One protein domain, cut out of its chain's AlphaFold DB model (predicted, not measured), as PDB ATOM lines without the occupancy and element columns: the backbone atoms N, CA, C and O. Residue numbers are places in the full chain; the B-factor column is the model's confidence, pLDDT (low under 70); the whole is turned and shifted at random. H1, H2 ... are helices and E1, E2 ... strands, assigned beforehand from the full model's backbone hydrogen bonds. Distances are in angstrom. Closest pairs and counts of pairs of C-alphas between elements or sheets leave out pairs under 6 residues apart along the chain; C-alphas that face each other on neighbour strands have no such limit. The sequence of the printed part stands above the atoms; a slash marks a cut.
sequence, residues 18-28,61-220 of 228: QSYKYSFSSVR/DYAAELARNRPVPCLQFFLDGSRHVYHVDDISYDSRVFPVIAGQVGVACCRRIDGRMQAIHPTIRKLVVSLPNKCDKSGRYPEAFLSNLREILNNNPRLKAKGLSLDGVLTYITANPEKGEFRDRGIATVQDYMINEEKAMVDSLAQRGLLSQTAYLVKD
ATOM      1  N   GLN A  18      24.268  -7.821 137.290       86.62
ATOM      2  CA  GLN A  18      23.531  -8.960 137.843       86.62
ATOM      3  C   GLN A  18      23.008  -8.690 139.260       86.62
ATOM      4  O   GLN A  18      23.062  -9.557 140.137       86.62
ATOM      5  N   SER A  19      22.504  -7.478 139.468       85.25
ATOM      6  CA  SER A  19      22.011  -6.997 140.754       85.25
ATOM      7  C   SER A  19      20.816  -7.800 141.273       85.25
ATOM      8  O   SER A  19      20.148  -8.550 140.551       85.25
ATOM      9  N   TYR A  20      20.534  -7.638 142.568       85.75
ATOM     10  CA  TYR A  20      19.439  -8.335 143.233       85.75
ATOM     11  C   TYR A  20      18.075  -7.963 142.630       85.75
ATOM     12  O   TYR A  20      17.793  -6.800 142.334       85.75
ATOM     13  N   LYS A  21      17.207  -8.964 142.466       90.69
ATOM     14  CA  LYS A  21      15.891  -8.817 141.836       90.69
ATOM     15  C   LYS A  21      14.814  -8.750 142.900       90.69
ATOM     16  O   LYS A  21      14.747  -9.627 143.757       90.69
ATOM     17  N   TYR A  22      13.952  -7.748 142.821       88.50
ATOM     18  CA  TYR A  22      12.878  -7.551 143.786       88.50
ATOM     19  C   TYR A  22      11.691  -6.830 143.150       88.50
ATOM     20  O   TYR A  22      11.802  -6.216 142.092       88.50
ATOM     21  N   SER A  23      10.525  -6.940 143.780       89.44
ATOM     22  CA  SER A  23       9.304  -6.274 143.335       89.44
ATOM     23  C   SER A  23       9.101  -4.985 144.117       89.44
ATOM     24  O   SER A  23       9.079  -5.014 145.347       89.44
ATOM     25  N   PHE A  24       8.885  -3.878 143.409       81.50
ATOM     26  CA  PHE A  24       8.533  -2.605 144.037       81.50
ATOM     27  C   PHE A  24       7.124  -2.652 144.633       81.50
ATOM     28  O   PHE A  24       6.896  -2.134 145.715       81.50
ATOM     29  N   SER A  25       6.197  -3.371 143.992       67.19
ATOM     30  CA  SER A  25       4.811  -3.520 144.460       67.19
ATOM     31  C   SER A  25       4.665  -4.366 145.735       67.19
ATOM     32  O   SER A  25       3.618  -4.333 146.374       67.19
ATOM     33  N   SER A  26       5.682  -5.161 146.090       64.69
ATOM     34  CA  SER A  26       5.669  -5.999 147.305       64.69
ATOM     35  C   SER A  26       6.152  -5.243 148.540       64.69
ATOM     36  O   SER A  26       5.803  -5.596 149.666       64.69
ATOM     37  N   VAL A  27       6.960  -4.201 148.333       57.06
ATOM     38  CA  VAL A  27       7.450  -3.333 149.398       57.06
ATOM     39  C   VAL A  27       6.415  -2.231 149.569       57.06
ATOM     40  O   VAL A  27       6.450  -1.214 148.885       57.06
ATOM     41  N   ARG A  28       5.452  -2.440 150.473       41.56
ATOM     42  CA  ARG A  28       4.615  -1.342 150.968       41.56
ATOM     43  C   ARG A  28       5.492  -0.441 151.830       41.56
ATOM     44  O   ARG A  28       5.468  -0.552 153.050       41.56
ATOM     45  N   ASP A  61     -37.857  10.174 143.506       92.19
ATOM     46  CA  ASP A  61     -38.931   9.815 142.570       92.19
ATOM     47  C   ASP A  61     -38.397   9.605 141.151       92.19
ATOM     48  O   ASP A  61     -38.748   8.624 140.492       92.19
ATOM     49  N   TYR A  62     -37.475  10.470 140.722       87.81
ATOM     50  CA  TYR A  62     -36.807  10.364 139.428       87.81
ATOM     51  C   TYR A  62     -35.948   9.095 139.327       87.81
ATOM     52  O   TYR A  62     -36.002   8.378 138.328       87.81
ATOM     53  N   ALA A  63     -35.201   8.753 140.379       85.56
ATOM     54  CA  ALA A  63     -34.428   7.516 140.443       85.56
ATOM     55  C   ALA A  63     -35.333   6.274 140.416       85.56
ATOM     56  O   ALA A  63     -35.032   5.306 139.716       85.56
ATOM     57  N   ALA A  64     -36.463   6.301 141.131       87.31
ATOM     58  CA  ALA A  64     -37.443   5.219 141.118       87.31
ATOM     59  C   ALA A  64     -38.106   5.063 139.739       87.31
ATOM     60  O   ALA A  64     -38.334   3.941 139.287       87.31
ATOM     61  N   GLU A  65     -38.397   6.168 139.051       88.81
ATOM     62  CA  GLU A  65     -38.885   6.157 137.673       88.81
ATOM     63  C   GLU A  65     -37.848   5.576 136.706       88.81
ATOM     64  O   GLU A  65     -38.176   4.678 135.928       88.81
ATOM     65  N   LEU A  66     -36.591   6.015 136.795       82.94
ATOM     66  CA  LEU A  66     -35.494   5.470 135.996       82.94
ATOM     67  C   LEU A  66     -35.312   3.971 136.232       82.94
ATOM     68  O   LEU A  66     -35.175   3.231 135.264       82.94
ATOM     69  N   ALA A  67     -35.371   3.504 137.479       81.19
ATOM     70  CA  ALA A  67     -35.256   2.083 137.798       81.19
ATOM     71  C   ALA A  67     -36.402   1.244 137.200       81.19
ATOM     72  O   ALA A  67     -36.176   0.108 136.787       81.19
ATOM     73  N   ARG A  68     -37.623   1.797 137.118       84.50
ATOM     74  CA  ARG A  68     -38.771   1.132 136.474       84.50
ATOM     75  C   ARG A  68     -38.660   1.124 134.950       84.50
ATOM     76  O   ARG A  68     -38.921   0.101 134.325       84.50
ATOM     77  N   ASN A  69     -38.286   2.259 134.362       83.88
ATOM     78  CA  ASN A  69     -38.318   2.471 132.912       83.88
ATOM     79  C   ASN A  69     -37.023   2.036 132.207       83.88
ATOM     80  O   ASN A  69     -37.018   1.818 130.996       83.88
ATOM     81  N   ARG A  70     -35.913   1.902 132.944       75.88
ATOM     82  CA  ARG A  70     -34.607   1.458 132.444       75.88
ATOM     83  C   ARG A  70     -34.060   0.330 133.319       75.88
ATOM     84  O   ARG A  70     -33.319   0.591 134.263       75.88
ATOM     85  N   PRO A  71     -34.353  -0.936 132.976       75.75
ATOM     86  CA  PRO A  71     -33.828  -2.075 133.727       75.75
ATOM     87  C   PRO A  71     -32.300  -2.207 133.610       75.75
ATOM     88  O   PRO A  71     -31.670  -2.829 134.461       75.75
ATOM     89  N   VAL A  72     -31.692  -1.615 132.573       81.25
ATOM     90  CA  VAL A  72     -30.236  -1.587 132.387       81.25
ATOM     91  C   VAL A  72     -29.686  -0.229 132.849       81.25
ATOM     92  O   VAL A  72     -30.087   0.797 132.292       81.25
ATOM     93  N   PRO A  73     -28.760  -0.196 133.828       83.94
ATOM     94  CA  PRO A  73     -28.103   1.036 134.258       83.94
ATOM     95  C   PRO A  73     -27.319   1.702 133.124       83.94
ATOM     96  O   PRO A  73     -26.734   1.013 132.291       83.94
ATOM     97  N   CYS A  74     -27.228   3.037 133.125       85.62
ATOM     98  CA  CYS A  74     -26.412   3.748 132.136       85.62
ATOM     99  C   CYS A  74     -24.906   3.512 132.340       85.62
ATOM    100  O   CYS A  74     -24.165   3.488 131.367       85.62
ATOM    101  N   LEU A  75     -24.449   3.312 133.582       88.69
ATOM    102  CA  LEU A  75     -23.065   2.931 133.888       88.69
ATOM    103  C   LEU A  75     -22.898   1.426 133.653       88.69
ATOM    104  O   LEU A  75     -23.203   0.610 134.527       88.69
ATOM    105  N   GLN A  76     -22.474   1.061 132.447       89.62
ATOM    106  CA  GLN A  76     -22.407  -0.343 132.037       89.62
ATOM    107  C   GLN A  76     -20.992  -0.898 132.074       89.62
ATOM    108  O   GLN A  76     -20.836  -2.080 132.379       89.62
ATOM    109  N   PHE A  77     -19.995  -0.072 131.766       92.25
ATOM    110  CA  PHE A  77     -18.613  -0.490 131.576       92.25
ATOM    111  C   PHE A  77     -17.717   0.079 132.674       92.25
ATOM    112  O   PHE A  77     -17.901   1.216 133.097       92.25
ATOM    113  N   PHE A  78     -16.738  -0.706 133.106       92.94
ATOM    114  CA  PHE A  78     -15.811  -0.383 134.187       92.94
ATOM    115  C   PHE A  78     -14.407  -0.757 133.724       92.94
ATOM    116  O   PHE A  78     -14.101  -1.942 133.594       92.94
ATOM    117  N   LEU A  79     -13.602   0.243 133.382       92.62
ATOM    118  CA  LEU A  79     -12.223   0.084 132.941       92.62
ATOM    119  C   LEU A  79     -11.284   0.332 134.109       92.62
ATOM    120  O   LEU A  79     -11.395   1.349 134.791       92.62
ATOM    121  N   ASP A  80     -10.341  -0.584 134.267       91.69
ATOM    122  CA  ASP A  80      -9.249  -0.443 135.211       91.69
ATOM    123  C   ASP A  80      -7.950  -0.987 134.601       91.69
ATOM    124  O   ASP A  80      -7.953  -1.936 133.796       91.69
ATOM    125  N   GLY A  81      -6.847  -0.354 134.977       91.12
ATOM    126  CA  GLY A  81      -5.493  -0.697 134.594       91.12
ATOM    127  C   GLY A  81      -4.652  -0.939 135.836       91.12
ATOM    128  O   GLY A  81      -4.622  -0.160 136.781       91.12
ATOM    129  N   SER A  82      -3.919  -2.044 135.824       91.38
ATOM    130  CA  SER A  82      -3.011  -2.408 136.900       91.38
ATOM    131  C   SER A  82      -1.631  -2.721 136.354       91.38
ATOM    132  O   SER A  82      -1.453  -3.180 135.218       91.38
ATOM    133  N   ARG A  83      -0.625  -2.501 137.196       93.00
ATOM    134  CA  ARG A  83       0.751  -2.853 136.879       93.00
ATOM    135  C   ARG A  83       1.479  -3.434 138.077       93.00
ATOM    136  O   ARG A  83       1.320  -2.984 139.209       93.00
ATOM    137  N   HIS A  84       2.358  -4.382 137.793       94.69
ATOM    138  CA  HIS A  84       3.362  -4.866 138.726       94.69
ATOM    139  C   HIS A  84       4.747  -4.558 138.184       94.69
ATOM    140  O   HIS A  84       5.047  -4.848 137.025       94.69
ATOM    141  N   VAL A  85       5.594  -3.971 139.028       95.38
ATOM    142  CA  VAL A  85       6.907  -3.477 138.613       95.38
ATOM    143  C   VAL A  85       8.013  -4.136 139.432       95.38
ATOM    144  O   VAL A  85       7.890  -4.332 140.646       95.38
ATOM    145  N   TYR A  86       9.102  -4.487 138.753       94.50
ATOM    146  CA  TYR A  86      10.221  -5.244 139.297       94.50
ATOM    147  C   TYR A  86      11.545  -4.580 138.951       94.50
ATOM    148  O   TYR A  86      11.777  -4.197 137.806       94.50
ATOM    149  N   HIS A  87      12.445  -4.529 139.924       93.81
ATOM    150  CA  HIS A  87      13.860  -4.350 139.663       93.81
ATOM    151  C   HIS A  87      14.427  -5.672 139.155       93.81
ATOM    152  O   HIS A  87      14.263  -6.705 139.818       93.81
ATOM    153  N   VAL A  88      15.080  -5.664 137.994       93.06
ATOM    154  CA  VAL A  88      15.609  -6.897 137.392       93.06
ATOM    155  C   VAL A  88      17.119  -6.907 137.216       93.06
ATOM    156  O   VAL A  88      17.674  -8.004 137.116       93.06
ATOM    157  N   ASP A  89      17.763  -5.738 137.194       93.81
ATOM    158  CA  ASP A  89      19.217  -5.588 137.145       93.81
ATOM    159  C   ASP A  89      19.640  -4.121 137.288       93.81
ATOM    160  O   ASP A  89      18.811  -3.231 137.129       93.81
ATOM    161  N   ASP A  90      20.941  -3.889 137.443       92.56
ATOM    162  CA  ASP A  90      21.581  -2.609 137.155       92.56
ATOM    163  C   ASP A  90      22.488  -2.734 135.922       92.56
ATOM    164  O   ASP A  90      23.195  -3.729 135.736       92.56
ATOM    165  N   ILE A  91      22.498  -1.702 135.079       92.44
ATOM    166  CA  ILE A  91      23.320  -1.627 133.868       92.44
ATOM    167  C   ILE A  91      24.132  -0.333 133.854       92.44
ATOM    168  O   ILE A  91      23.609   0.730 134.185       92.44
ATOM    169  N   SER A  92      25.409  -0.387 133.459       91.81
ATOM    170  CA  SER A  92      26.204   0.832 133.264       91.81
ATOM    171  C   SER A  92      26.392   1.230 131.815       91.81
ATOM    172  O   SER A  92      26.730   0.390 130.979       91.81
ATOM    173  N   TYR A  93      26.331   2.543 131.596       90.56
ATOM    174  CA  TYR A  93      26.762   3.239 130.387       90.56
ATOM    175  C   TYR A  93      27.625   4.438 130.784       90.56
ATOM    176  O   TYR A  93      27.277   5.168 131.714       90.56
ATOM    177  N   ASP A  94      28.746   4.655 130.094       86.19
ATOM    178  CA  ASP A  94      29.679   5.768 130.348       86.19
ATOM    179  C   ASP A  94      30.055   5.922 131.835       86.19
ATOM    180  O   ASP A  94      30.003   7.016 132.402       86.19
ATOM    181  N   SER A  95      30.366   4.803 132.498       85.00
ATOM    182  CA  SER A  95      30.734   4.744 133.925       85.00
ATOM    183  C   SER A  95      29.651   5.211 134.910       85.00
ATOM    184  O   SER A  95      29.945   5.436 136.083       85.00
ATOM    185  N   ARG A  96      28.393   5.333 134.473       89.38
ATOM    186  CA  ARG A  96      27.229   5.575 135.340       89.38
ATOM    187  C   ARG A  96      26.319   4.361 135.348       89.38
ATOM    188  O   ARG A  96      26.143   3.736 134.308       89.38
ATOM    189  N   VAL A  97      25.754   4.050 136.511       90.50
ATOM    190  CA  VAL A  97      24.888   2.887 136.740       90.50
ATOM    191  C   VAL A  97      23.423   3.315 136.720       90.50
ATOM    192  O   VAL A  97      23.072   4.375 137.238       90.50
ATOM    193  N   PHE A  98      22.584   2.491 136.103       93.50
ATOM    194  CA  PHE A  98      21.176   2.753 135.858       93.50
ATOM    195  C   PHE A  98      20.340   1.502 136.169       93.50
ATOM    196  O   PHE A  98      20.723   0.414 135.734       93.50
ATOM    197  N   PRO A  99      19.197   1.638 136.858       93.62
ATOM    198  CA  PRO A  99      18.337   0.499 137.149       93.62
ATOM    199  C   PRO A  99      17.575   0.039 135.906       93.62
ATOM    200  O   PRO A  99      17.052   0.841 135.136       93.62
ATOM    201  N   VAL A 100      17.440  -1.270 135.737       95.38
ATOM    202  CA  VAL A 100      16.574  -1.873 134.724       95.38
ATOM    203  C   VAL A 100      15.291  -2.343 135.384       95.38
ATOM    204  O   VAL A 100      15.300  -3.119 136.347       95.38
ATOM    205  N   ILE A 101      14.173  -1.876 134.838       96.12
ATOM    206  CA  ILE A 101      12.852  -2.057 135.426       96.12
ATOM    207  C   ILE A 101      12.007  -2.920 134.493       96.12
ATOM    208  O   ILE A 101      11.826  -2.577 133.331       96.12
ATOM    209  N   ALA A 102      11.460  -4.029 134.980       96.38
ATOM    210  CA  ALA A 102      10.494  -4.832 134.234       96.38
ATOM    211  C   ALA A 102       9.073  -4.565 134.736       96.38
ATOM    212  O   ALA A 102       8.844  -4.448 135.939       96.38
ATOM    213  N   GLY A 103       8.119  -4.501 133.813       96.44
ATOM    214  CA  GLY A 103       6.711  -4.252 134.082       96.44
ATOM    215  C   GLY A 103       5.822  -5.376 133.564       96.44
ATOM    216  O   GLY A 103       5.991  -5.849 132.442       96.44
ATOM    217  N   GLN A 104       4.850  -5.776 134.374       96.19
ATOM    218  CA  GLN A 104       3.670  -6.512 133.937       96.19
ATOM    219  C   GLN A 104       2.502  -5.538 133.957       96.19
ATOM    220  O   GLN A 104       2.208  -4.976 135.006       96.19
ATOM    221  N   VAL A 105       1.868  -5.329 132.813       96.19
ATOM    222  CA  VAL A 105       0.764  -4.383 132.645       96.19
ATOM    223  C   VAL A 105      -0.487  -5.157 132.260       96.19
ATOM    224  O   VAL A 105      -0.454  -5.994 131.357       96.19
ATOM    225  N   GLY A 106      -1.584  -4.902 132.961       95.00
ATOM    226  CA  GLY A 106      -2.881  -5.504 132.700       95.00
ATOM    227  C   GLY A 106      -3.952  -4.433 132.605       95.00
ATOM    228  O   GLY A 106      -4.094  -3.643 133.528       95.00
ATOM    229  N   VAL A 107      -4.722  -4.428 131.521       94.12
ATOM    230  CA  VAL A 107      -5.867  -3.522 131.357       94.12
ATOM    231  C   VAL A 107      -7.089  -4.350 130.999       94.12
ATOM    232  O   VAL A 107      -7.044  -5.201 130.103       94.12
ATOM    233  N   ALA A 108      -8.188  -4.130 131.711       93.81
ATOM    234  CA  ALA A 108      -9.426  -4.852 131.476       93.81
ATOM    235  C   ALA A 108     -10.632  -3.933 131.621       93.81
ATOM    236  O   ALA A 108     -10.708  -3.104 132.523       93.81
ATOM    237  N   CYS A 109     -11.613  -4.139 130.748       93.81
ATOM    238  CA  CYS A 109     -12.928  -3.546 130.897       93.81
ATOM    239  C   CYS A 109     -13.914  -4.633 131.314       93.81
ATOM    240  O   CYS A 109     -13.991  -5.684 130.680       93.81
ATOM    241  N   CYS A 110     -14.675  -4.393 132.372       93.38
ATOM    242  CA  CYS A 110     -15.761  -5.258 132.798       93.38
ATOM    243  C   CYS A 110     -17.107  -4.608 132.494       93.38
ATOM    244  O   CYS A 110     -17.246  -3.390 132.554       93.38
ATOM    245  N   ARG A 111     -18.126  -5.423 132.229       92.31
ATOM    246  CA  ARG A 111     -19.512  -4.982 132.100       92.31
ATOM    247  C   ARG A 111     -20.409  -5.697 133.082       92.31
ATOM    248  O   ARG A 111     -20.225  -6.881 133.362       92.31
ATOM    249  N   ARG A 112     -21.413  -4.977 133.576       85.25
ATOM    250  CA  ARG A 112     -22.483  -5.574 134.372       85.25
ATOM    251  C   ARG A 112     -23.540  -6.189 133.457       85.25
ATOM    252  O   ARG A 112     -24.189  -5.477 132.696       85.25
ATOM    253  N   ILE A 113     -23.719  -7.501 133.551       85.12
ATOM    254  CA  ILE A 113     -24.749  -8.268 132.843       85.12
ATOM    255  C   ILE A 113     -25.521  -9.046 133.909       85.12
ATOM    256  O   ILE A 113     -24.914  -9.783 134.687       85.12
ATOM    257  N   ASP A 114     -26.833  -8.822 133.997       83.62
ATOM    258  CA  ASP A 114     -27.725  -9.454 134.985       83.62
ATOM    259  C   ASP A 114     -27.211  -9.340 136.430       83.62
ATOM    260  O   ASP A 114     -27.144 -10.301 137.196       83.62
ATOM    261  N   GLY A 115     -26.752  -8.139 136.792       79.06
ATOM    262  CA  GLY A 115     -26.211  -7.841 138.121       79.06
ATOM    263  C   GLY A 115     -24.787  -8.351 138.372       79.06
ATOM    264  O   GLY A 115     -24.173  -7.933 139.354       79.06
ATOM    265  N   ARG A 116     -24.216  -9.173 137.482       87.12
ATOM    266  CA  ARG A 116     -22.868  -9.746 137.620       87.12
ATOM    267  C   ARG A 116     -21.845  -9.011 136.767       87.12
ATOM    268  O   ARG A 116     -22.114  -8.665 135.621       87.12
ATOM    269  N   MET A 117     -20.656  -8.805 137.326       89.62
ATOM    270  CA  MET A 117     -19.517  -8.264 136.586       89.62
ATOM    271  C   MET A 117     -18.898  -9.354 135.716       89.62
ATOM    272  O   MET A 117     -18.591 -10.439 136.206       89.62
ATOM    273  N   GLN A 118     -18.716  -9.060 134.433       91.88
ATOM    274  CA  GLN A 118     -18.086  -9.954 133.466       91.88
ATOM    275  C   GLN A 118     -17.012  -9.190 132.697       91.88
ATOM    276  O   GLN A 118     -17.260  -8.076 132.235       91.88
ATOM    277  N   ALA A 119     -15.824  -9.776 132.554       90.50
ATOM    278  CA  ALA A 119     -14.760  -9.180 131.757       90.50
ATOM    279  C   ALA A 119     -15.146  -9.186 130.273       90.50
ATOM    280  O   ALA A 119     -15.597 -10.196 129.732       90.50
ATOM    281  N   ILE A 120     -14.946  -8.054 129.611       89.12
ATOM    282  CA  ILE A 120     -15.082  -7.934 128.168       89.12
ATOM    283  C   ILE A 120     -13.740  -8.263 127.547       89.12
ATOM    284  O   ILE A 120     -12.700  -7.729 127.929       89.12
ATOM    285  N   HIS A 121     -13.782  -9.139 126.554       80.75
ATOM    286  CA  HIS A 121     -12.606  -9.471 125.778       80.75
ATOM    287  C   HIS A 121     -12.427  -8.520 124.577       80.75
ATOM    288  O   HIS A 121     -13.420  -8.061 123.986       80.75
ATOM    289  N   PRO A 122     -11.166  -8.246 124.193       83.62
ATOM    290  CA  PRO A 122      -9.933  -8.776 124.791       83.62
ATOM    291  C   PRO A 122      -9.528  -8.058 126.091       83.62
ATOM    292  O   PRO A 122      -9.696  -6.852 126.221       83.62
ATOM    293  N   THR A 123      -8.944  -8.802 127.035       89.00
ATOM    294  CA  THR A 123      -8.196  -8.208 128.155       89.00
ATOM    295  C   THR A 123      -6.744  -8.049 127.738       89.00
ATOM    296  O   THR A 123      -6.167  -8.986 127.179       89.00
ATOM    297  N   ILE A 124      -6.138  -6.912 128.045       93.00
ATOM    298  CA  ILE A 124      -4.745  -6.627 127.721       93.00
ATOM    299  C   ILE A 124      -3.860  -7.188 128.829       93.00
ATOM    300  O   ILE A 124      -4.115  -6.981 130.016       93.00
ATOM    301  N   ARG A 125      -2.812  -7.909 128.432       94.69
ATOM    302  CA  ARG A 125      -1.731  -8.365 129.307       94.69
ATOM    303  C   ARG A 125      -0.428  -8.173 128.556       94.69
ATOM    304  O   ARG A 125      -0.276  -8.740 127.477       94.69
ATOM    305  N   LYS A 126       0.459  -7.350 129.104       96.50
ATOM    306  CA  LYS A 126       1.675  -6.892 128.442       96.50
ATOM    307  C   LYS A 126       2.879  -7.062 129.349       96.50
ATOM    308  O   LYS A 126       2.816  -6.750 130.539       96.50
ATOM    309  N   LEU A 127       3.973  -7.553 128.783       97.25
ATOM    310  CA  LEU A 127       5.271  -7.621 129.443       97.25
ATOM    311  C   LEU A 127       6.192  -6.578 128.827       97.25
ATOM    312  O   LEU A 127       6.461  -6.609 127.629       97.25
ATOM    313  N   VAL A 128       6.699  -5.664 129.644       97.50
ATOM    314  CA  VAL A 128       7.576  -4.588 129.183       97.50
ATOM    315  C   VAL A 128       8.860  -4.535 129.996       97.50
ATOM    316  O   VAL A 128       8.905  -4.965 131.149       97.50
ATOM    317  N   VAL A 129       9.916  -3.990 129.402       97.06
ATOM    318  CA  VAL A 129      11.155  -3.646 130.109       97.06
ATOM    319  C   VAL A 129      11.518  -2.200 129.811       97.06
ATOM    320  O   VAL A 129      11.453  -1.777 128.664       97.06
ATOM    321  N   SER A 130      11.876  -1.443 130.839       97.00
ATOM    322  CA  SER A 130      12.284  -0.049 130.757       97.00
ATOM    323  C   SER A 130      13.783   0.079 131.009       97.00
ATOM    324  O   SER A 130      14.305  -0.397 132.023       97.00
ATOM    325  N   LEU A 131      14.467   0.694 130.046       96.31
ATOM    326  CA  LEU A 131      15.913   0.888 129.999       96.31
ATOM    327  C   LEU A 131      16.255   2.385 130.065       96.31
ATOM    328  O   LEU A 131      15.444   3.225 129.677       96.31
ATOM    329  N   PRO A 132      17.455   2.781 130.511       94.19
ATOM    330  CA  PRO A 132      17.880   4.169 130.357       94.19
ATOM    331  C   PRO A 132      17.995   4.509 128.868       94.19
ATOM    332  O   PRO A 132      18.543   3.725 128.095       94.19
ATOM    333  N   ASN A 133      17.569   5.705 128.461       92.94
ATOM    334  CA  ASN A 133      17.666   6.149 127.063       92.94
ATOM    335  C   ASN A 133      19.101   6.139 126.495       92.94
ATOM    336  O   ASN A 133      19.278   6.080 125.284       92.94
ATOM    337  N   LYS A 134      20.126   6.107 127.357       91.12
ATOM    338  CA  LYS A 134      21.529   5.872 126.980       91.12
ATOM    339  C   LYS A 134      21.807   4.536 126.278       91.12
ATOM    340  O   LYS A 134      22.881   4.393 125.700       91.12
ATOM    341  N   CYS A 135      20.888   3.570 126.324       90.56
ATOM    342  CA  CYS A 135      21.040   2.313 125.592       90.56
ATOM    343  C   CYS A 135      21.043   2.508 124.066       90.56
ATOM    344  O   CYS A 135      21.632   1.699 123.352       90.56
ATOM    345  N   ASP A 136      20.412   3.580 123.570       91.00
ATOM    346  CA  ASP A 136      20.489   4.005 122.174       91.00
ATOM    347  C   ASP A 136      21.514   5.139 122.036       91.00
ATOM    348  O   ASP A 136      21.250   6.298 122.357       91.00
ATOM    349  N   LYS A 137      22.707   4.805 121.533       82.88
ATOM    350  CA  LYS A 137      23.780   5.785 121.300       82.88
ATOM    351  C   LYS A 137      23.500   6.706 120.114       82.88
ATOM    352  O   LYS A 137      24.080   7.787 120.047       82.88
ATOM    353  N   SER A 138      22.681   6.271 119.153       83.69
ATOM    354  CA  SER A 138      22.399   7.056 117.953       83.69
ATOM    355  C   SER A 138      21.303   8.081 118.204       83.69
ATOM    356  O   SER A 138      21.375   9.165 117.628       83.69
ATOM    357  N   GLY A 139      20.260   7.711 118.955       81.88
ATOM    358  CA  GLY A 139      19.092   8.546 119.249       81.88
ATOM    359  C   GLY A 139      18.292   9.003 118.021       81.88
ATOM    360  O   GLY A 139      17.381   9.815 118.149       81.88
ATOM    361  N   ARG A 140      18.641   8.528 116.817       82.94
ATOM    362  CA  ARG A 140      18.115   9.036 115.540       82.94
ATOM    363  C   ARG A 140      16.786   8.389 115.157       82.94
ATOM    364  O   ARG A 140      15.940   9.054 114.572       82.94
ATOM    365  N   TYR A 141      16.622   7.104 115.480       88.38
ATOM    366  CA  TYR A 141      15.423   6.308 115.197       88.38
ATOM    367  C   TYR A 141      15.073   5.427 116.409       88.38
ATOM    368  O   TYR A 141      15.192   4.200 116.334       88.38
ATOM    369  N   PRO A 142      14.672   6.037 117.538       88.62
ATOM    370  CA  PRO A 142      14.519   5.329 118.807       88.62
ATOM    371  C   PRO A 142      13.483   4.200 118.728       88.62
ATOM    372  O   PRO A 142      13.742   3.096 119.192       88.62
ATOM    373  N   GLU A 143      12.343   4.417 118.071       90.38
ATOM    374  CA  GLU A 143      11.296   3.392 117.945       90.38
ATOM    375  C   GLU A 143      11.769   2.150 117.176       90.38
ATOM    376  O   GLU A 143      11.550   1.018 117.612       90.38
ATOM    377  N   ALA A 144      12.471   2.350 116.055       92.56
ATOM    378  CA  ALA A 144      13.005   1.254 115.249       92.56
ATOM    379  C   ALA A 144      14.075   0.462 116.016       92.56
ATOM    380  O   ALA A 144      14.090  -0.769 115.972       92.56
ATOM    381  N   PHE A 145      14.936   1.164 116.759       94.00
ATOM    382  CA  PHE A 145      15.922   0.540 117.637       94.00
ATOM    383  C   PHE A 145      15.251  -0.323 118.714       94.00
ATOM    384  O   PHE A 145      15.606  -1.491 118.874       94.00
ATOM    385  N   LEU A 146      14.248   0.216 119.413       94.12
ATOM    386  CA  LEU A 146      13.539  -0.496 120.477       94.12
ATOM    387  C   LEU A 146      12.759  -1.702 119.941       94.12
ATOM    388  O   LEU A 146      12.766  -2.758 120.576       94.12
ATOM    389  N   SER A 147      12.142  -1.586 118.760       94.56
ATOM    390  CA  SER A 147      11.461  -2.714 118.114       94.56
ATOM    391  C   SER A 147      12.436  -3.836 117.752       94.56
ATOM    392  O   SER A 147      12.160  -4.999 118.046       94.56
ATOM    393  N   ASN A 148      13.596  -3.499 117.180       94.19
ATOM    394  CA  ASN A 148      14.631  -4.482 116.859       94.19
ATOM    395  C   ASN A 148      15.176  -5.151 118.131       94.19
ATOM    396  O   ASN A 148      15.228  -6.377 118.225       94.19
ATOM    397  N   LEU A 149      15.490  -4.362 119.165       94.75
ATOM    398  CA  LEU A 149      15.932  -4.894 120.452       94.75
ATOM    399  C   LEU A 149      14.890  -5.860 121.035       94.75
ATOM    400  O   LEU A 149      15.238  -6.971 121.427       94.75
ATOM    401  N   ARG A 150      13.602  -5.495 121.020       95.94
ATOM    402  CA  ARG A 150      12.506  -6.377 121.451       95.94
ATOM    403  C   ARG A 150      12.496  -7.704 120.687       95.94
ATOM    404  O   ARG A 150      12.346  -8.756 121.307       95.94
ATOM    405  N   GLU A 151      12.642  -7.674 119.364       95.12
ATOM    406  CA  GLU A 151      12.661  -8.881 118.528       95.12
ATOM    407  C   GLU A 151      13.848  -9.790 118.848       95.12
ATOM    408  O   GLU A 151      13.675 -11.004 118.996       95.12
ATOM    409  N   ILE A 152      15.041  -9.217 119.019       93.38
ATOM    410  CA  ILE A 152      16.232  -9.972 119.418       93.38
ATOM    411  C   ILE A 152      16.009 -10.624 120.787       93.38
ATOM    412  O   ILE A 152      16.236 -11.826 120.938       93.38
ATOM    413  N   LEU A 153      15.491  -9.874 121.766       93.44
ATOM    414  CA  LEU A 153      15.220 -10.402 123.105       93.44
ATOM    415  C   LEU A 153      14.183 -11.524 123.070       93.44
ATOM    416  O   LEU A 153      14.409 -12.577 123.660       93.44
ATOM    417  N   ASN A 154      13.092 -11.366 122.321       95.06
ATOM    418  CA  ASN A 154      12.069 -12.406 122.166       95.06
ATOM    419  C   ASN A 154      12.582 -13.669 121.458       95.06
ATOM    420  O   ASN A 154      12.001 -14.746 121.610       95.06
ATOM    421  N   ASN A 155      13.690 -13.575 120.723       93.44
ATOM    422  CA  ASN A 155      14.365 -14.733 120.153       93.44
ATOM    423  C   ASN A 155      15.242 -15.500 121.153       93.44
ATOM    424  O   ASN A 155      15.651 -16.622 120.838       93.44
ATOM    425  N   ASN A 156      15.454 -14.975 122.366       92.06
ATOM    426  CA  ASN A 156      16.211 -15.653 123.410       92.06
ATOM    427  C   ASN A 156      15.569 -17.018 123.777       92.06
ATOM    428  O   ASN A 156      14.388 -17.076 124.149       92.06
ATOM    429  N   PRO A 157      16.338 -18.127 123.765       90.56
ATOM    430  CA  PRO A 157      15.819 -19.464 124.059       90.56
ATOM    431  C   PRO A 157      15.158 -19.610 125.434       90.56
ATOM    432  O   PRO A 157      14.233 -20.403 125.579       90.56
ATOM    433  N   ARG A 158      15.594 -18.856 126.456       89.25
ATOM    434  CA  ARG A 158      15.002 -18.904 127.804       89.25
ATOM    435  C   ARG A 158      13.619 -18.269 127.860       89.25
ATOM    436  O   ARG A 158      12.788 -18.764 128.618       89.25
ATOM    437  N   LEU A 159      13.375 -17.196 127.104       89.75
ATOM    438  CA  LEU A 159      12.035 -16.607 127.000       89.75
ATOM    439  C   LEU A 159      11.097 -17.561 126.263       89.75
ATOM    440  O   LEU A 159      10.047 -17.917 126.800       89.75
ATOM    441  N   LYS A 160      11.545 -18.089 125.115       91.62
ATOM    442  CA  LYS A 160      10.793 -19.082 124.335       91.62
ATOM    443  C   LYS A 160      10.465 -20.341 125.139       91.62
ATOM    444  O   LYS A 160       9.318 -20.771 125.143       91.62
ATOM    445  N   ALA A 161      11.428 -20.889 125.882       91.56
ATOM    446  CA  ALA A 161      11.216 -22.073 126.719       91.56
ATOM    447  C   ALA A 161      10.176 -21.858 127.834       91.56
ATOM    448  O   ALA A 161       9.572 -22.819 128.298       91.56
ATOM    449  N   LYS A 162       9.959 -20.608 128.265       91.06
ATOM    450  CA  LYS A 162       8.936 -20.245 129.254       91.06
ATOM    451  C   LYS A 162       7.605 -19.813 128.628       91.06
ATOM    452  O   LYS A 162       6.688 -19.489 129.374       91.06
ATOM    453  N   GLY A 163       7.502 -19.775 127.298       92.31
ATOM    454  CA  GLY A 163       6.323 -19.261 126.599       92.31
ATOM    455  C   GLY A 163       6.071 -17.773 126.855       92.31
ATOM    456  O   GLY A 163       4.921 -17.344 126.854       92.31
ATOM    457  N   LEU A 164       7.125 -16.999 127.130       92.44
ATOM    458  CA  LEU A 164       7.031 -15.566 127.409       92.44
ATOM    459  C   LEU A 164       7.558 -14.751 126.227       92.44
ATOM    460  O   LEU A 164       8.549 -15.124 125.600       92.44
ATOM    461  N   SER A 165       6.935 -13.601 125.990       94.69
ATOM    462  CA  SER A 165       7.377 -12.589 125.031       94.69
ATOM    463  C   SER A 165       7.209 -11.200 125.633       94.69
ATOM    464  O   SER A 165       6.188 -10.920 126.253       94.69
ATOM    465  N   LEU A 166       8.197 -10.336 125.434       95.69
ATOM    466  CA  LEU A 166       8.095  -8.910 125.702       95.69
ATOM    467  C   LEU A 166       7.244  -8.248 124.618       95.69
ATOM    468  O   LEU A 166       7.520  -8.390 123.424       95.69
ATOM    469  N   ASP A 167       6.249  -7.488 125.042       97.00
ATOM    470  CA  ASP A 167       5.416  -6.654 124.189       97.00
ATOM    471  C   ASP A 167       6.082  -5.312 123.879       97.00
ATOM    472  O   ASP A 167       5.916  -4.787 122.777       97.00
ATOM    473  N   GLY A 168       6.890  -4.787 124.806       95.69
ATOM    474  CA  GLY A 168       7.534  -3.484 124.663       95.69
ATOM    475  C   GLY A 168       8.906  -3.401 125.323       95.69
ATOM    476  O   GLY A 168       9.143  -3.957 126.396       95.69
ATOM    477  N   VAL A 169       9.807  -2.667 124.674       96.88
ATOM    478  CA  VAL A 169      11.037  -2.156 125.283       96.88
ATOM    479  C   VAL A 169      10.891  -0.641 125.327       96.88
ATOM    480  O   VAL A 169      10.676  -0.009 124.298       96.88
ATOM    481  N   LEU A 170      10.940  -0.083 126.528       96.44
ATOM    482  CA  LEU A 170      10.696   1.321 126.832       96.44
ATOM    483  C   LEU A 170      12.007   1.992 127.229       96.44
ATOM    484  O   LEU A 170      12.957   1.316 127.638       96.44
ATOM    485  N   THR A 171      12.044   3.323 127.165       95.44
ATOM    486  CA  THR A 171      13.173   4.088 127.693       95.44
ATOM    487  C   THR A 171      12.746   5.208 128.623       95.44
ATOM    488  O   THR A 171      11.738   5.870 128.396       95.44
ATOM    489  N   TYR A 172      13.543   5.444 129.666       93.12
ATOM    490  CA  TYR A 172      13.391   6.592 130.556       93.12
ATOM    491  C   TYR A 172      14.563   7.570 130.414       93.12
ATOM    492  O   TYR A 172      15.704   7.200 130.125       93.12
ATOM    493  N   ILE A 173      14.278   8.854 130.632       89.94
ATOM    494  CA  ILE A 173      15.232   9.949 130.426       89.94
ATOM    495  C   ILE A 173      16.250  10.013 131.571       89.94
ATOM    496  O   ILE A 173      15.880  10.173 132.739       89.94
ATOM    497  N   THR A 174      17.545  10.008 131.239       87.88
ATOM    498  CA  THR A 174      18.634  10.125 132.230       87.88
ATOM    499  C   THR A 174      19.184  11.544 132.423       87.88
ATOM    500  O   THR A 174      19.998  11.756 133.316       87.88
ATOM    501  N   ALA A 175      18.814  12.512 131.576       78.69
ATOM    502  CA  ALA A 175      19.497  13.811 131.482       78.69
ATOM    503  C   ALA A 175      18.937  14.933 132.378       78.69
ATOM    504  O   ALA A 175      19.596  15.955 132.527       78.69
ATOM    505  N   ASN A 176      17.753  14.770 132.974       68.62
ATOM    506  CA  ASN A 176      17.128  15.828 133.775       68.62
ATOM    507  C   ASN A 176      17.325  15.558 135.279       68.62
ATOM    508  O   ASN A 176      16.707  14.615 135.748       68.62
ATOM    509  N   PRO A 177      18.152  16.298 136.034       57.62
ATOM    510  CA  PRO A 177      18.383  16.051 137.462       57.62
ATOM    511  C   PRO A 177      17.221  16.459 138.387       57.62
ATOM    512  O   PRO A 177      17.201  16.001 139.521       57.62
ATOM    513  N   GLU A 178      16.264  17.269 137.922       60.56
ATOM    514  CA  GLU A 178      15.119  17.744 138.727       60.56
ATOM    515  C   GLU A 178      13.980  16.722 138.801       60.56
ATOM    516  O   GLU A 178      13.219  16.687 139.761       60.56
ATOM    517  N   LYS A 179      13.868  15.838 137.800       60.00
ATOM    518  CA  LYS A 179      12.995  14.660 137.907       60.00
ATOM    519  C   LYS A 179      13.622  13.706 138.927       60.00
ATOM    520  O   LYS A 179      14.837  13.586 138.931       60.00
ATOM    521  N   GLY A 180      12.840  13.021 139.759       69.38
ATOM    522  CA  GLY A 180      13.336  12.173 140.860       69.38
ATOM    523  C   GLY A 180      14.326  11.050 140.484       69.38
ATOM    524  O   GLY A 180      14.916  11.023 139.399       69.38
ATOM    525  N   GLU A 181      14.527  10.083 141.380       84.94
ATOM    526  CA  GLU A 181      15.520   9.013 141.196       84.94
ATOM    527  C   GLU A 181      15.321   8.237 139.875       84.94
ATOM    528  O   GLU A 181      14.201   8.060 139.395       84.94
ATOM    529  N   PHE A 182      16.403   7.720 139.270       89.00
ATOM    530  CA  PHE A 182      16.305   6.952 138.013       89.00
ATOM    531  C   PHE A 182      15.346   5.762 138.114       89.00
ATOM    532  O   PHE A 182      14.675   5.435 137.135       89.00
ATOM    533  N   ARG A 183      15.253   5.154 139.304       88.94
ATOM    534  CA  ARG A 183      14.269   4.119 139.627       88.94
ATOM    535  C   ARG A 183      12.853   4.612 139.343       88.94
ATOM    536  O   ARG A 183      12.127   3.964 138.594       88.94
ATOM    537  N   ASP A 184      12.477   5.747 139.920       89.44
ATOM    538  CA  ASP A 184      11.112   6.271 139.853       89.44
ATOM    539  C   ASP A 184      10.750   6.673 138.426       89.44
ATOM    540  O   ASP A 184       9.624   6.460 137.989       89.44
ATOM    541  N   ARG A 185      11.730   7.131 137.638       90.69
ATOM    542  CA  ARG A 185      11.542   7.379 136.200       90.69
ATOM    543  C   ARG A 185      11.306   6.099 135.409       90.69
ATOM    544  O   ARG A 185      10.413   6.061 134.568       90.69
ATOM    545  N   GLY A 186      12.082   5.048 135.671       92.25
ATOM    546  CA  GLY A 186      11.863   3.742 135.050       92.25
ATOM    547  C   GLY A 186      10.488   3.174 135.415       92.25
ATOM    548  O   GLY A 186       9.767   2.691 134.544       92.25
ATOM    549  N   ILE A 187      10.068   3.326 136.674       92.62
ATOM    550  CA  ILE A 187       8.708   2.994 137.110       92.62
ATOM    551  C   ILE A 187       7.689   3.851 136.347       92.62
ATOM    552  O   ILE A 187       6.759   3.287 135.779       92.62
ATOM    553  N   ALA A 188       7.848   5.172 136.273       91.81
ATOM    554  CA  ALA A 188       6.915   6.070 135.588       91.81
ATOM    555  C   ALA A 188       6.664   5.650 134.132       91.81
ATOM    556  O   ALA A 188       5.517   5.506 133.737       91.81
ATOM    557  N   THR A 189       7.697   5.266 133.377       94.88
ATOM    558  CA  THR A 189       7.486   4.809 131.987       94.88
ATOM    559  C   THR A 189       6.587   3.573 131.858       94.88
ATOM    560  O   THR A 189       5.857   3.440 130.878       94.88
ATOM    561  N   VAL A 190       6.586   2.670 132.847       95.81
ATOM    562  CA  VAL A 190       5.656   1.528 132.873       95.81
ATOM    563  C   VAL A 190       4.231   1.987 133.216       95.81
ATOM    564  O   VAL A 190       3.275   1.397 132.717       95.81
ATOM    565  N   GLN A 191       4.074   3.026 134.050       93.19
ATOM    566  CA  GLN A 191       2.769   3.665 134.308       93.19
ATOM    567  C   GLN A 191       2.226   4.269 133.018       93.19
ATOM    568  O   GLN A 191       1.091   3.995 132.651       93.19
ATOM    569  N   ASP A 192       3.051   5.045 132.320       93.12
ATOM    570  CA  ASP A 192       2.657   5.739 131.095       93.12
ATOM    571  C   ASP A 192       2.256   4.733 130.014       93.12
ATOM    572  O   ASP A 192       1.246   4.904 129.332       93.12
ATOM    573  N   TYR A 193       2.996   3.624 129.908       95.62
ATOM    574  CA  TYR A 193       2.631   2.518 129.030       95.62
ATOM    575  C   TYR A 193       1.253   1.931 129.382       95.62
ATOM    576  O   TYR A 193       0.439   1.716 128.489       95.62
ATOM    577  N   MET A 194       0.952   1.716 130.668       94.38
ATOM    578  CA  MET A 194      -0.370   1.254 131.116       94.38
ATOM    579  C   MET A 194      -1.482   2.244 130.760       94.38
ATOM    580  O   MET A 194      -2.502   1.830 130.219       94.38
ATOM    581  N   ILE A 195      -1.267   3.541 130.993       91.69
ATOM    582  CA  ILE A 195      -2.224   4.599 130.636       91.69
ATOM    583  C   ILE A 195      -2.488   4.602 129.122       91.69
ATOM    584  O   ILE A 195      -3.623   4.777 128.681       91.69
ATOM    585  N   ASN A 196      -1.464   4.370 128.300       92.69
ATOM    586  CA  ASN A 196      -1.637   4.274 126.851       92.69
ATOM    587  C   ASN A 196      -2.448   3.035 126.434       92.69
ATOM    588  O   ASN A 196      -3.291   3.131 125.543       92.69
ATOM    589  N   GLU A 197      -2.261   1.892 127.098       93.75
ATOM    590  CA  GLU A 197      -3.082   0.694 126.867       93.75
ATOM    591  C   GLU A 197      -4.541   0.890 127.329       93.75
ATOM    592  O   GLU A 197      -5.466   0.383 126.692       93.75
ATOM    593  N   GLU A 198      -4.783   1.673 128.387       92.69
ATOM    594  CA  GLU A 198      -6.134   2.092 128.782       92.69
ATOM    595  C   GLU A 198      -6.802   2.941 127.704       92.69
ATOM    596  O   GLU A 198      -7.925   2.628 127.306       92.69
ATOM    597  N   LYS A 199      -6.110   3.961 127.179       91.25
ATOM    598  CA  LYS A 199      -6.612   4.777 126.060       91.25
ATOM    599  C   LYS A 199      -6.971   3.902 124.858       91.25
ATOM    600  O   LYS A 199      -8.084   3.990 124.349       91.25
ATOM    601  N   ALA A 200      -6.078   2.990 124.473       91.50
ATOM    602  CA  ALA A 200      -6.319   2.063 123.369       91.50
ATOM    603  C   ALA A 200      -7.545   1.157 123.612       91.50
ATOM    604  O   ALA A 200      -8.295   0.850 122.681       91.50
ATOM    605  N   MET A 201      -7.789   0.745 124.861       91.75
ATOM    606  CA  MET A 201      -8.993   0.002 125.235       91.75
ATOM    607  C   MET A 201     -10.259   0.855 125.091       91.75
ATOM    608  O   MET A 201     -11.246   0.375 124.533       91.75
ATOM    609  N   VAL A 202     -10.235   2.114 125.542       91.00
ATOM    610  CA  VAL A 202     -11.354   3.056 125.361       91.00
ATOM    611  C   VAL A 202     -11.661   3.254 123.878       91.00
ATOM    612  O   VAL A 202     -12.817   3.099 123.475       91.00
ATOM    613  N   ASP A 203     -10.637   3.504 123.062       90.38
ATOM    614  CA  ASP A 203     -10.775   3.668 121.613       90.38
ATOM    615  C   ASP A 203     -11.394   2.421 120.971       90.38
ATOM    616  O   ASP A 203     -12.317   2.522 120.160       90.38
ATOM    617  N   SER A 204     -10.960   1.225 121.382       91.12
ATOM    618  CA  SER A 204     -11.533  -0.036 120.904       91.12
ATOM    619  C   SER A 204     -13.013  -0.189 121.278       91.12
ATOM    620  O   SER A 204     -13.826  -0.594 120.442       91.12
ATOM    621  N   LEU A 205     -13.400   0.143 122.515       90.88
ATOM    622  CA  LEU A 205     -14.799   0.091 122.959       90.88
ATOM    623  C   LEU A 205     -15.675   1.084 122.179       90.88
ATOM    624  O   LEU A 205     -16.793   0.735 121.785       90.88
ATOM    625  N   ALA A 206     -15.159   2.289 121.922       89.94
ATOM    626  CA  ALA A 206     -15.836   3.311 121.133       89.94
ATOM    627  C   ALA A 206     -16.016   2.874 119.670       89.94
ATOM    628  O   ALA A 206     -17.132   2.909 119.154       89.94
ATOM    629  N   GLN A 207     -14.958   2.371 119.023       90.06
ATOM    630  CA  GLN A 207     -15.008   1.863 117.644       90.06
ATOM    631  C   GLN A 207     -15.983   0.689 117.479       90.06
ATOM    632  O   GLN A 207     -16.619   0.547 116.436       90.06
ATOM    633  N   ARG A 208     -16.143  -0.142 118.515       90.31
ATOM    634  CA  ARG A 208     -17.117  -1.247 118.544       90.31
ATOM    635  C   ARG A 208     -18.558  -0.789 118.797       90.31
ATOM    636  O   ARG A 208     -19.447  -1.636 118.849       90.31
ATOM    637  N   GLY A 209     -18.796   0.509 118.995       90.12
ATOM    638  CA  GLY A 209     -20.119   1.064 119.288       90.12
ATOM    639  C   GLY A 209     -20.680   0.631 120.644       90.12
ATOM    640  O   GLY A 209     -21.895   0.619 120.830       90.12
ATOM    641  N   LEU A 210     -19.815   0.233 121.583       90.00
ATOM    642  CA  LEU A 210     -20.238  -0.207 122.915       90.00
ATOM    643  C   LEU A 210     -20.548   0.974 123.839       90.00
ATOM    644  O   LEU A 210     -21.350   0.825 124.757       90.00
ATOM    645  N   LEU A 211     -19.934   2.132 123.583       90.75
ATOM    646  CA  LEU A 211     -20.114   3.350 124.365       90.75
ATOM    647  C   LEU A 211     -21.168   4.253 123.716       90.75
ATOM    648  O   LEU A 211     -21.125   4.504 122.511       90.75
ATOM    649  N   SER A 212     -22.124   4.743 124.505       88.31
ATOM    650  CA  SER A 212     -23.219   5.596 124.024       88.31
ATOM    651  C   SER A 212     -23.789   6.482 125.139       88.31
ATOM    652  O   SER A 212     -23.414   6.351 126.302       88.31
ATOM    653  N   GLN A 213     -24.767   7.335 124.809       87.06
ATOM    654  CA  GLN A 213     -25.489   8.172 125.787       87.06
ATOM    655  C   GLN A 213     -26.312   7.372 126.816       87.06
ATOM    656  O   GLN A 213     -26.876   7.932 127.752       87.06
ATOM    657  N   THR A 214     -26.424   6.056 126.641       87.06
ATOM    658  CA  THR A 214     -27.106   5.152 127.578       87.06
ATOM    659  C   THR A 214     -26.201   4.011 128.044       87.06
ATOM    660  O   THR A 214     -26.656   3.099 128.735       87.06
ATOM    661  N   ALA A 215     -24.920   4.055 127.674       89.38
ATOM    662  CA  ALA A 215     -23.933   3.031 127.965       89.38
ATOM    663  C   ALA A 215     -22.568   3.693 128.204       89.38
ATOM    664  O   ALA A 215     -21.698   3.732 127.336       89.38
ATOM    665  N   TYR A 216     -22.415   4.262 129.394       90.62
ATOM    666  CA  TYR A 216     -21.223   4.970 129.827       90.62
ATOM    667  C   TYR A 216     -20.151   4.020 130.360       90.62
ATOM    668  O   TYR A 216     -20.438   2.950 130.918       90.62
ATOM    669  N   LEU A 217     -18.912   4.478 130.199       91.06
ATOM    670  CA  LEU A 217     -17.713   3.897 130.772       91.06
ATOM    671  C   LEU A 217     -17.328   4.648 132.041       91.06
ATOM    672  O   LEU A 217     -17.216   5.870 132.034       91.06
ATOM    673  N   VAL A 218     -17.082   3.896 133.104       90.38
ATOM    674  CA  VAL A 218     -16.432   4.373 134.319       90.38
ATOM    675  C   VAL A 218     -14.969   3.960 134.250       90.38
ATOM    676  O   VAL A 218     -14.674   2.793 133.988       90.38
ATOM    677  N   LYS A 219     -14.066   4.910 134.471       86.38
ATOM    678  CA  LYS A 219     -12.622   4.689 134.577       86.38
ATOM    679  C   LYS A 219     -12.177   5.052 135.992       86.38
ATOM    680  O   LYS A 219     -12.681   6.029 136.540       86.38
ATOM    681  N   ASP A 220     -11.247   4.278 136.542       74.06
ATOM    682  CA  ASP A 220     -10.528   4.641 137.767       74.06
ATOM    683  C   ASP A 220      -9.324   5.558 137.447       74.06
ATOM    684  O   ASP A 220      -8.638   5.380 136.428       74.06
TER     685      ASP A 220
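AT A GLANCE: This is residues 18 to 28 and 61 to 220 of the 228 residues of an uncharacterized protein of Clostridiales bacterium (UniProt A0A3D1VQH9). A long, twisted sheet, its length made by the strands E1, E2 and E3, curls round one long helix, H4. The short strands E4 and E5 edge the sheet on its two sides; H2 packs over E4, H1 sticks out at one end of the long axis, and H3 sticks out beyond H2. The printed part has 171 residues with four named helices and five named strands, in the order H1 E1 E2 E3 H2 H3 E4 H4 E5, of mixed class, helices and strands. The mixed sheet runs E4, E3, E2, E1, E5. The whole is loose, with a radius of gyration of the C-alphas of 20.6 A, and elongated, spanning 70 by 39 by 34 A.

HOW THE PARTS SIT: Residues 22 to 23 pair antiparallel with residues 86 to 87 of E1, residues 75 to 93. H1, residues 61 to 69, stands free. E2, residues 96 to 113, forms a hairpin with E1 at 166 degrees, with N 104 and O 84 at 2.8 A. E3, residues 116 to 132, forms a hairpin with E2 at 169 degrees, with N 126 and O 105 at 2.8 A. E1, E2 and E3 are a meander, each strand the antiparallel neighbour of the one before. E1 bends by 69 degrees at residue 90 and E3 by 62 degrees at residue 121. E4, residues 168 to 172, is parallel to E3 at 55 degrees, with N 170 and O 129 at 2.8 A. H2, residues 142 to 154, is on the sheet over E4, at a height over the sheet of 7.9 A; its closest C-alphas to E4 are those of Leu 146 and Val 169, 5.7 A. H3, residues 157 to 161, stands free. E3, H2 H3 and E4 form a strand-helix-strand unit, two parallel neighbour strands joined through helices, with a right-handed crossover. H4, residues 182 to 207, is on the same face as H2, yet H2 and H4 are apart; H4 and the sheet make two layers, a helix on one face of a sheet. The closest C-alphas of H4 and E2 are those of Gly 186 and Ile 101, 5.9 A. E5, residues 216 to 219, is parallel to E1 at 30 degrees, with N 79 and O 218 at 2.8 A. Every O i to N i+4 pair is within hydrogen-bond range in H1, H2 and H3, and 21 of 22 in H4.

IN THESE COORDINATES: H1 begins at C-alpha 61 (-38.931, 9.815, 142.570). E1 is 50.0 A long, E2 53.8 A, E3 43.7 A and H4 37.7 A. E5 ends at C-alpha 219 (-12.622, 4.689, 134.577).

THE WHOLE: The C-alphas of Asp 61 and Ser 95, the two farthest apart, are 70.4 A apart. Residues 29 to 60 are not printed; C-alphas 28 and 61 are 45.7 A apart across the cut. No link between named elements is long. Residues 25 to 28 and 176 to 180 have pLDDT under 70.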